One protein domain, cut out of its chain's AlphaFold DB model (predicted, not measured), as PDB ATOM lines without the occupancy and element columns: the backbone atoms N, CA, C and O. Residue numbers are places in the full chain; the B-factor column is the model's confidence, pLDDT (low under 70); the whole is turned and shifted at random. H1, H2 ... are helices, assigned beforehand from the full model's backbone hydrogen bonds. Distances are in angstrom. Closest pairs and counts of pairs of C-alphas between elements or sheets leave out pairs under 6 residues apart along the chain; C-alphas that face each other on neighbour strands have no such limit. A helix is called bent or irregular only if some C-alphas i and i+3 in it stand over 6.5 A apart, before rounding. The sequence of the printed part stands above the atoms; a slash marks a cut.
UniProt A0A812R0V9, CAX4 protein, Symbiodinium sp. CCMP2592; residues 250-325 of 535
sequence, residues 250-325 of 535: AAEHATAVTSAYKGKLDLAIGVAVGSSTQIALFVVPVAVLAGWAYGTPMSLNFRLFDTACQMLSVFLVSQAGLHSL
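AT A GLANCE: This is residues 250 to 325 of the 535 residues of the protein "CAX4 protein" of Symbiodinium sp. CCMP2592 (UniProt A0A812R0V9). The model is an open, loose frame of helices: a long helix H2, bent but running nearly straight, has the short H1 folded back along its first arm as a helical hairpin, while H3 runs back along the other side of an empty gap. H2 and H3 are joined at one end of the gap by the chain of residues 294 to 303, and H3 meets neither H1 nor H2. The printed part has 76 residues with three named helices, in the order H1, H2, H3, and no named strand; the class is all helix. The whole is loose, with a radius of gyration of the C-alphas of 15.6 A, and elongated, spanning 48 by 25 by 18 A.

IN THESE COORDINATES: H1 takes residues 250 to 261, 16.4 A from first to last C-alpha, and begins with C-alpha 250 at (31.481, 14.945, -45.762). H2, residues 265 to 293, was assigned as one helix by its hydrogen bonds but is bent: C-alphas 281 and 284 are 6.8 A apart. Its arm H2a, residues 265 to 281, is 23.7 A long, and its arm H2b, residues 284 to 293, is 14.3 A long; residues 282 and 283 belong to neither. C-alpha 293 lies at (41.525, 21.296, -19.130). H3, residues 304 to 324, is 30.5 A long and ends with C-alpha 324 at (10.564, 1.572, -41.535).

HOW THE PARTS SIT: H1 and H2a form a helical hairpin and touch, with the C-alphas of Ala 256 and Ala 268 closest at 4.2 A. They run opposite ways at a shallow tilt of 27 degrees. H2a touches H1 with residues 265 to 272 alone. H2a and H2b stand at a shallow tilt of 26 degrees and are near each other, with 5 pairs of C-alphas within 10 A. H1 and H2b are apart. H3 is apart from H1, from H2a and from H2b. Residues 303 to 309, of which 304 to 309 belong to H3, stand free, and so do residues 311 to 316 of H3. In H1, H2a, H2b and H3 every O i to N i+4 pair is within hydrogen-bond range.

THE WHOLE: The two C-alphas farthest apart, those of Gly 263 and Gly 295, are 47.6 A apart. The printed part has no cut. The link from H1 to H2, 3 residues, is tight; the link from H2 to H3, 10 residues, is short, and no link is long. The mean pLDDT of the printed part is 81.8, and residues 250 to 252 and 321 to 325 are under 70.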
ATOM      1  N   ALA A 250      32.414  15.421 -44.736       60.97
ATOM      2  CA  ALA A 250      31.481  14.945 -45.762       60.97
ATOM      3  C   ALA A 250      31.824  13.552 -46.341       60.97
ATOM      4  O   ALA A 250      30.946  12.895 -46.904       60.97
ATOM      5  N   ALA A 251      33.065  13.071 -46.184       60.50
ATOM      6  CA  ALA A 251      33.463  11.725 -46.597       60.50
ATOM      7  C   ALA A 251      32.642  10.618 -45.902       60.50
ATOM      8  O   ALA A 251      32.258   9.651 -46.559       60.50
ATOM      9  N   GLU A 252      32.303  10.772 -44.615       65.44
ATOM     10  CA  GLU A 252      31.462   9.803 -43.894       65.44
ATOM     11  C   GLU A 252      30.058   9.734 -44.509       65.44
ATOM     12  O   GLU A 252      29.570   8.656 -44.857       65.44
ATOM     13  N   HIS A 253      29.441  10.892 -44.755       70.94
ATOM     14  CA  HIS A 253      28.121  10.980 -45.383       70.94
ATOM     15  C   HIS A 253      28.114  10.419 -46.817       70.94
ATOM     16  O   HIS A 253      27.149   9.765 -47.214       70.94
ATOM     17  N   ALA A 254      29.208  10.566 -47.573       72.94
ATOM     18  CA  ALA A 254      29.349   9.940 -48.888       72.94
ATOM     19  C   ALA A 254      29.318   8.396 -48.823       72.94
ATOM     20  O   ALA A 254      28.755   7.754 -49.718       72.94
ATOM     21  N   THR A 255      29.846   7.774 -47.758       77.31
ATOM     22  CA  THR A 255      29.729   6.311 -47.563       77.31
ATOM     23  C   THR A 255      28.293   5.868 -47.265       77.31
ATOM     24  O   THR A 255      27.853   4.831 -47.770       77.31
ATOM     25  N   ALA A 256      27.520   6.677 -46.531       78.81
ATOM     26  CA  ALA A 256      26.101   6.418 -46.290       78.81
ATOM     27  C   ALA A 256      25.284   6.532 -47.592       78.81
ATOM     28  O   ALA A 256      24.557   5.604 -47.945       78.81
ATOM     29  N   VAL A 257      25.474   7.606 -48.371       81.06
ATOM     30  CA  VAL A 257      24.780   7.812 -49.661       81.06
ATOM     31  C   VAL A 257      25.116   6.707 -50.670       81.06
ATOM     32  O   VAL A 257      24.219   6.158 -51.312       81.06
ATOM     33  N   THR A 258      26.387   6.315 -50.792       79.00
ATOM     34  CA  THR A 258      26.786   5.219 -51.698       79.00
ATOM     35  C   THR A 258      26.306   3.842 -51.228       79.00
ATOM     36  O   THR A 258      26.092   2.961 -52.064       79.00
ATOM     37  N   SER A 259      26.079   3.647 -49.925       78.06
ATOM     38  CA  SER A 259      25.450   2.435 -49.380       78.06
ATOM     39  C   SER A 259      23.945   2.397 -49.662       78.06
ATOM     40  O   SER A 259      23.439   1.372 -50.124       78.06
ATOM     41  N   ALA A 260      23.250   3.528 -49.494       76.62
ATOM     42  CA  ALA A 260      21.840   3.679 -49.849       76.62
ATOM     43  C   ALA A 260      21.598   3.440 -51.350       76.62
ATOM     44  O   ALA A 260      20.697   2.687 -51.714       76.62
ATOM     45  N   TYR A 261      22.456   3.985 -52.224       77.62
ATOM     46  CA  TYR A 261      22.386   3.756 -53.675       77.62
ATOM     47  C   TYR A 261      22.527   2.272 -54.066       77.62
ATOM     48  O   TYR A 261      21.944   1.826 -55.048       77.62
ATOM     49  N   LYS A 262      23.258   1.479 -53.270       79.31
ATOM     50  CA  LYS A 262      23.395   0.020 -53.443       79.31
ATOM     51  C   LYS A 262      22.232  -0.779 -52.828       79.31
ATOM     52  O   LYS A 262      22.367  -1.986 -52.641       79.31
ATOM     53  N   GLY A 263      21.127  -0.122 -52.465       79.94
ATOM     54  CA  GLY A 263      19.957  -0.735 -51.828       79.94
ATOM     55  C   GLY A 263      20.158  -1.124 -50.358       79.94
ATOM     56  O   GLY A 263      19.280  -1.748 -49.772       79.94
ATOM     57  N   LYS A 264      21.293  -0.768 -49.739       78.06
ATOM     58  CA  LYS A 264      21.630  -1.129 -48.352       78.06
ATOM     59  C   LYS A 264      21.256   0.005 -47.396       78.06
ATOM     60  O   LYS A 264      22.130   0.645 -46.810       78.06
ATOM     61  N   LEU A 265      19.954   0.271 -47.274       78.19
ATOM     62  CA  LEU A 265      19.438   1.360 -46.436       78.19
ATOM     63  C   LEU A 265      19.784   1.172 -44.953       78.19
ATOM     64  O   LEU A 265      20.217   2.136 -44.329       78.19
ATOM     65  N   ASP A 266      19.726  -0.053 -44.424       78.06
ATOM     66  CA  ASP A 266      20.077  -0.340 -43.022       78.06
ATOM     67  C   ASP A 266      21.525   0.059 -42.692       78.06
ATOM     68  O   ASP A 266      21.805   0.620 -41.636       78.06
ATOM     69  N   LEU A 267      22.453  -0.163 -43.634       80.25
ATOM     70  CA  LEU A 267      23.852   0.246 -43.499       80.25
ATOM     71  C   LEU A 267      24.001   1.773 -43.561       80.25
ATOM     72  O   LEU A 267      24.771   2.344 -42.793       80.25
ATOM     73  N   ALA A 268      23.260   2.442 -44.449       80.44
ATOM     74  CA  ALA A 268      23.286   3.900 -44.563       80.44
ATOM     75  C   ALA A 268      22.736   4.589 -43.300       80.44
ATOM     76  O   ALA A 268      23.353   5.531 -42.796       80.44
ATOM     77  N   ILE A 269      21.622   4.083 -42.762       82.44
ATOM     78  CA  ILE A 269      21.027   4.543 -41.499       82.44
ATOM     79  C   ILE A 269      21.978   4.240 -40.336       82.44
ATOM     80  O   ILE A 269      22.241   5.128 -39.528       82.44
ATOM     81  N   GLY A 270      22.559   3.038 -40.282       81.50
ATOM     82  CA  GLY A 270      23.525   2.647 -39.252       81.50
ATOM     83  C   GLY A 270      24.760   3.555 -39.196       81.50
ATOM     84  O   GLY A 270      25.154   3.973 -38.109       81.50
ATOM     85  N   VAL A 271      25.328   3.931 -40.349       84.12
ATOM     86  CA  VAL A 271      26.447   4.892 -40.427       84.12
ATOM     87  C   VAL A 271      26.020   6.286 -39.947       84.12
ATOM     88  O   VAL A 271      26.713   6.893 -39.131       84.12
ATOM     89  N   ALA A 272      24.873   6.791 -40.413       81.44
ATOM     90  CA  ALA A 272      24.403   8.137 -40.073       81.44
ATOM     91  C   ALA A 272      24.017   8.284 -38.588       81.44
ATOM     92  O   ALA A 272      24.436   9.238 -37.926       81.44
ATOM     93  N   VAL A 273      23.254   7.328 -38.048       83.94
ATOM     94  CA  VAL A 273      22.862   7.299 -36.631       83.94
ATOM     95  C   VAL A 273      24.082   7.025 -35.752       83.94
ATOM     96  O   VAL A 273      24.271   7.730 -34.767       83.94
ATOM     97  N   GLY A 274      24.958   6.090 -36.136       85.25
ATOM     98  CA  GLY A 274      26.184   5.770 -35.398       85.25
ATOM     99  C   GLY A 274      27.115   6.973 -35.222       85.25
ATOM    100  O   GLY A 274      27.482   7.291 -34.089       85.25
ATOM    101  N   SER A 275      27.429   7.692 -36.309       84.75
ATOM    102  CA  SER A 275      28.249   8.918 -36.250       84.75
ATOM    103  C   SER A 275      27.561  10.009 -35.408       84.75
ATOM    104  O   SER A 275      28.179  10.599 -34.520       84.75
ATOM    105  N   SER A 276      26.241  10.190 -35.552       85.88
ATOM    106  CA  SER A 276      25.463  11.144 -34.737       85.88
ATOM    107  C   SER A 276      25.486  10.814 -33.236       85.88
ATOM    108  O   SER A 276      25.700  11.699 -32.402       85.88
ATOM    109  N   THR A 277      25.309   9.542 -32.868       87.94
ATOM    110  CA  THR A 277      25.381   9.066 -31.478       87.94
ATOM    111  C   THR A 277      26.795   9.193 -30.912       87.94
ATOM    112  O   THR A 277      26.948   9.610 -29.764       87.94
ATOM    113  N   GLN A 278      27.833   8.908 -31.704       88.25
ATOM    114  CA  GLN A 278      29.229   9.106 -31.302       88.25
ATOM    115  C   GLN A 278      29.532  10.586 -31.030       88.25
ATOM    116  O   GLN A 278      30.170  10.911 -30.025       88.25
ATOM    117  N   ILE A 279      29.046  11.496 -31.880       88.56
ATOM    118  CA  ILE A 279      29.207  12.937 -31.668       88.56
ATOM    119  C   ILE A 279      28.516  13.366 -30.366       88.56
ATOM    120  O   ILE A 279      29.141  14.026 -29.534       88.56
ATOM    121  N   ALA A 280      27.266  12.944 -30.155       88.31
ATOM    122  CA  ALA A 280      26.466  13.336 -28.996       88.31
ATOM    123  C   ALA A 280      26.968  12.758 -27.657       88.31
ATOM    124  O   ALA A 280      27.024  13.487 -26.667       88.31
ATOM    125  N   LEU A 281      27.328  11.470 -27.608       90.62
ATOM    126  CA  LEU A 281      27.695  10.778 -26.363       90.62
ATOM    127  C   LEU A 281      29.190  10.830 -26.033       90.62
ATOM    128  O   LEU A 281      29.551  10.675 -24.869       90.62
ATOM    129  N   PHE A 282      30.062  11.026 -27.028       91.06
ATOM    130  CA  PHE A 282      31.512  10.997 -26.827       91.06
ATOM    131  C   PHE A 282      32.189  12.308 -27.228       91.06
ATOM    132  O   PHE A 282      32.803  12.951 -26.377       91.06
ATOM    133  N   VAL A 283      32.063  12.747 -28.485       89.69
ATOM    134  CA  VAL A 283      32.853  13.892 -28.986       89.69
ATOM    135  C   VAL A 283      32.503  15.186 -28.251       89.69
ATOM    136  O   VAL A 283      33.408  15.888 -27.804       89.69
ATOM    137  N   VAL A 284      31.214  15.497 -28.086       90.94
ATOM    138  CA  VAL A 284      30.777  16.737 -27.428       90.94
ATOM    139  C   VAL A 284      31.132  16.750 -25.925       90.94
ATOM    140  O   VAL A 284      31.765  17.718 -25.497       90.94
ATOM    141  N   PRO A 285      30.849  15.705 -25.115       92.69
ATOM    142  CA  PRO A 285      31.292  15.662 -23.717       92.69
ATOM    143  C   PRO A 285      32.817  15.719 -23.546       92.69
ATOM    144  O   PRO A 285      33.308  16.477 -22.708       92.69
ATOM    145  N   VAL A 286      33.583  14.984 -24.363       93.12
ATOM    146  CA  VAL A 286      35.056  15.026 -24.317       93.12
ATOM    147  C   VAL A 286      35.585  16.405 -24.715       93.12
ATOM    148  O   VAL A 286      36.524  16.889 -24.089       93.12
ATOM    149  N   ALA A 287      34.968  17.085 -25.688       89.00
ATOM    150  CA  ALA A 287      35.335  18.452 -26.056       89.00
ATOM    151  C   ALA A 287      35.081  19.457 -24.918       89.00
ATOM    152  O   ALA A 287      35.919  20.329 -24.695       89.00
ATOM    153  N   VAL A 288      33.987  19.314 -24.158       92.69
ATOM    154  CA  VAL A 288      33.718  20.153 -22.972       92.69
ATOM    155  C   VAL A 288      34.776  19.928 -21.886       92.69
ATOM    156  O   VAL A 288      35.358  20.897 -21.397       92.69
ATOM    157  N   LEU A 289      35.090  18.667 -21.565       92.50
ATOM    158  CA  LEU A 289      36.121  18.319 -20.575       92.50
ATOM    159  C   LEU A 289      37.522  18.790 -20.998       92.50
ATOM    160  O   LEU A 289      38.262  19.349 -20.188       92.50
ATOM    161  N   ALA A 290      37.878  18.623 -22.275       90.69
ATOM    162  CA  ALA A 290      39.117  19.155 -22.834       90.69
ATOM    163  C   ALA A 290      39.134  20.691 -22.789       90.69
ATOM    164  O   ALA A 290      40.153  21.284 -22.437       90.69
ATOM    165  N   GLY A 291      38.001  21.340 -23.074       90.25
ATOM    166  CA  GLY A 291      37.836  22.784 -22.944       90.25
ATOM    167  C   GLY A 291      38.201  23.274 -21.544       90.25
ATOM    168  O   GLY A 291      39.020  24.189 -21.420       90.25
ATOM    169  N   TRP A 292      37.684  22.610 -20.505       93.06
ATOM    170  CA  TRP A 292      38.014  22.905 -19.106       93.06
ATOM    171  C   TRP A 292      39.499  22.665 -18.792       93.06
ATOM    172  O   TRP A 292      40.119  23.507 -18.146       93.06
ATOM    173  N   ALA A 293      40.096  21.582 -19.304       92.12
ATOM    174  CA  ALA A 293      41.525  21.296 -19.130       92.12
ATOM    175  C   ALA A 293      42.442  22.366 -19.761       92.12
ATOM    176  O   ALA A 293      43.505  22.659 -19.220       92.12
ATOM    177  N   TYR A 294      42.017  22.996 -20.863       90.62
ATOM    178  CA  TYR A 294      42.705  24.135 -21.488       90.62
ATOM    179  C   TYR A 294      42.305  25.508 -20.908       90.62
ATOM    180  O   TYR A 294      42.700  26.540 -21.453       90.62
ATOM    181  N   GLY A 295      41.518  25.558 -19.827       89.00
ATOM    182  CA  GLY A 295      41.069  26.812 -19.207       89.00
ATOM    183  C   GLY A 295      40.046  27.602 -20.037       89.00
ATOM    184  O   GLY A 295      39.840  28.791 -19.799       89.00
ATOM    185  N   THR A 296      39.400  26.963 -21.016       87.31
ATOM    186  CA  THR A 296      38.362  27.577 -21.857       87.31
ATOM    187  C   THR A 296      36.961  27.188 -21.363       87.31
ATOM    188  O   THR A 296      36.683  25.998 -21.189       87.31
ATOM    189  N   PRO A 297      36.042  28.147 -21.139       87.19
ATOM    190  CA  PRO A 297      34.713  27.859 -20.602       87.19
ATOM    191  C   PRO A 297      33.774  27.300 -21.686       87.19
ATOM    192  O   PRO A 297      32.863  27.980 -22.158       87.19
ATOM    193  N   MET A 298      33.992  26.049 -22.094       86.25
ATOM    194  CA  MET A 298      33.017  25.306 -22.894       86.25
ATOM    195  C   MET A 298      31.844  24.847 -22.020       86.25
ATOM    196  O   MET A 298      32.025  24.407 -20.884       86.25
ATOM    197  N   SER A 299      30.634  24.937 -22.567       89.00
ATOM    198  CA  SER A 299      29.398  24.487 -21.927       89.00
ATOM    199  C   SER A 299      28.456  23.876 -22.963       89.00
ATOM    200  O   SER A 299      28.561  24.175 -24.150       89.00
ATOM    201  N   LEU A 300      27.510  23.055 -22.507       86.00
ATOM    202  CA  LEU A 300      26.435  22.479 -23.329       86.00
ATOM    203  C   LEU A 300      25.257  23.453 -23.538       86.00
ATOM    204  O   LEU A 300      24.142  23.029 -23.834       86.00
ATOM    205  N   ASN A 301      25.470  24.756 -23.332       87.94
ATOM    206  CA  ASN A 301      24.424  25.770 -23.428       87.94
ATOM    207  C   ASN A 301      24.241  26.229 -24.886       87.94
ATOM    208  O   ASN A 301      24.757  27.269 -25.300       87.94
ATOM    209  N   PHE A 302      23.537  25.415 -25.671       83.62
ATOM    210  CA  PHE A 302      23.137  25.744 -27.040       83.62
ATOM    211  C   PHE A 302      22.069  26.849 -27.055       83.62
ATOM    212  O   PHE A 302      21.330  27.031 -26.084       83.62
ATOM    213  N   ARG A 303      21.948  27.600 -28.159       85.69
ATOM    214  CA  ARG A 303      20.882  28.611 -28.268       85.69
ATOM    215  C   ARG A 303      19.520  27.906 -28.324       85.69
ATOM    216  O   ARG A 303      19.418  26.751 -28.745       85.69
ATOM    217  N   LEU A 304      18.458  28.608 -27.921       86.75
ATOM    218  CA  LEU A 304      17.099  28.045 -27.897       86.75
ATOM    219  C   LEU A 304      16.666  27.534 -29.285       86.75
ATOM    220  O   LEU A 304      16.078  26.463 -29.392       86.75
ATOM    221  N   PHE A 305      17.013  28.282 -30.338       85.44
ATOM    222  CA  PHE A 305      16.767  27.905 -31.731       85.44
ATOM    223  C   PHE A 305      17.509  26.618 -32.116       85.44
ATOM    224  O   PHE A 305      16.872  25.665 -32.551       85.44
ATOM    225  N   ASP A 306      18.822  26.557 -31.873       84.19
ATOM    226  CA  ASP A 306      19.660  25.393 -32.195       84.19
ATOM    227  C   ASP A 306      19.140  24.129 -31.484       84.19
ATOM    228  O   ASP A 306      18.967  23.078 -32.104       84.19
ATOM    229  N   THR A 307      18.790  24.260 -30.197       87.88
ATOM    230  CA  THR A 307      18.185  23.186 -29.391       87.88
ATOM    231  C   THR A 307      16.849  22.721 -29.979       87.88
ATOM    232  O   THR A 307      16.629  21.520 -30.129       87.88
ATOM    233  N   ALA A 308      15.964  23.652 -30.352       89.44
ATOM    234  CA  ALA A 308      14.665  23.329 -30.942       89.44
ATOM    235  C   ALA A 308      14.809  22.634 -32.308       89.44
ATOM    236  O   ALA A 308      14.143  21.628 -32.557       89.44
ATOM    237  N   CYS A 309      15.719  23.108 -33.165       86.75
ATOM    238  CA  CYS A 309      16.045  22.469 -34.440       86.75
ATOM    239  C   CYS A 309      16.611  21.056 -34.246       86.75
ATOM    240  O   CYS A 309      16.212  20.136 -34.962       86.75
ATOM    241  N   GLN A 310      17.488  20.852 -33.261       87.00
ATOM    242  CA  GLN A 310      18.058  19.537 -32.973       87.00
ATOM    243  C   GLN A 310      17.018  18.567 -32.388       87.00
ATOM    244  O   GLN A 310      16.972  17.409 -32.806       87.00
ATOM    245  N   MET A 311      16.127  19.029 -31.502       88.25
ATOM    246  CA  MET A 311      14.997  18.223 -31.014       88.25
ATOM    247  C   MET A 311      14.026  17.851 -32.141       88.25
ATOM    248  O   MET A 311      13.624  16.692 -32.233       88.25
ATOM    249  N   LEU A 312      13.688  18.796 -33.028       87.88
ATOM    250  CA  LEU A 312      12.835  18.535 -34.191       87.88
ATOM    251  C   LEU A 312      13.490  17.543 -35.163       87.88
ATOM    252  O   LEU A 312      12.823  16.633 -35.644       87.88
ATOM    253  N   SER A 313      14.797  17.672 -35.410       87.25
ATOM    254  CA  SER A 313      15.566  16.739 -36.242       87.25
ATOM    255  C   SER A 313      15.528  15.314 -35.678       87.25
ATOM    256  O   SER A 313      15.124  14.383 -36.377       87.25
ATOM    257  N   VAL A 314      15.836  15.140 -34.385       87.94
ATOM    258  CA  VAL A 314      15.765  13.832 -33.709       87.94
ATOM    259  C   VAL A 314      14.340  13.269 -33.723       87.94
ATOM    260  O   VAL A 314      14.162  12.075 -33.964       87.94
ATOM    261  N   PHE A 315      13.321  14.109 -33.523       84.75
ATOM    262  CA  PHE A 315      11.920  13.696 -33.610       84.75
ATOM    263  C   PHE A 315      11.560  13.182 -35.012       84.75
ATOM    264  O   PHE A 315      11.046  12.071 -35.134       84.75
ATOM    265  N   LEU A 316      11.879  13.936 -36.070       83.25
ATOM    266  CA  LEU A 316      11.589  13.550 -37.455       83.25
ATOM    267  C   LEU A 316      12.325  12.265 -37.865       83.25
ATOM    268  O   LEU A 316      11.711  11.374 -38.453       83.25
ATOM    269  N   VAL A 317      13.607  12.129 -37.507       82.75
ATOM    270  CA  VAL A 317      14.392  10.906 -37.766       82.75
ATOM    271  C   VAL A 317      13.822   9.710 -36.998       82.75
ATOM    272  O   VAL A 317      13.709   8.625 -37.565       82.75
ATOM    273  N   SER A 318      13.394   9.903 -35.747       81.50
ATOM    274  CA  SER A 318      12.738   8.862 -34.945       81.50
ATOM    275  C   SER A 318      11.425   8.389 -35.585       81.50
ATOM    276  O   SER A 318      11.238   7.189 -35.781       81.50
ATOM    277  N   GLN A 319      10.552   9.311 -36.012       76.75
ATOM    278  CA  GLN A 319       9.301   8.966 -36.703       76.75
ATOM    279  C   GLN A 319       9.550   8.233 -38.035       76.75
ATOM    280  O   GLN A 319       8.880   7.239 -38.326       76.75
ATOM    281  N   ALA A 320      10.539   8.667 -38.823       72.19
ATOM    282  CA  ALA A 320      10.910   8.013 -40.082       72.19
ATOM    283  C   ALA A 320      11.512   6.605 -39.873       72.19
ATOM    284  O   ALA A 320      11.201   5.676 -40.626       72.19
ATOM    285  N   GLY A 321      12.335   6.428 -38.832       65.62
ATOM    286  CA  GLY A 321      12.903   5.134 -38.441       65.62
ATOM    287  C   GLY A 321      11.852   4.153 -37.908       65.62
ATOM    288  O   GLY A 321      11.871   2.972 -38.245       65.62
ATOM    289  N   LEU A 322      10.875   4.641 -37.139       57.19
ATOM    290  CA  LEU A 322       9.756   3.826 -36.654       57.19
ATOM    291  C   LEU A 322       8.860   3.340 -37.803       57.19
ATOM    292  O   LEU A 322       8.480   2.173 -37.830       57.19
ATOM    293  N   HIS A 323       8.588   4.181 -38.807       53.62
ATOM    294  CA  HIS A 323       7.797   3.770 -39.976       53.62
ATOM    295  C   HIS A 323       8.494   2.765 -40.907       53.62
ATOM    296  O   HIS A 323       7.816   2.099 -41.689       53.62
ATOM    297  N   SER A 324       9.819   2.621 -40.820       47.75
ATOM    298  CA  SER A 324      10.564   1.572 -41.535       47.75
ATOM    299  C   SER A 324      10.614   0.238 -40.769       47.75
ATOM    300  O   SER A 324      10.954  -0.788 -41.359       47.75
ATOM    301  N   LEU A 325      10.186   0.207 -39.500       37.97
ATOM    302  CA  LEU A 325      10.172  -0.972 -38.625       37.97
ATOM    303  C   LEU A 325       8.740  -1.433 -38.276       37.97
ATOM    304  O   LEU A 325       8.328  -1.432 -37.125       37.97
TER     305      LEU A 325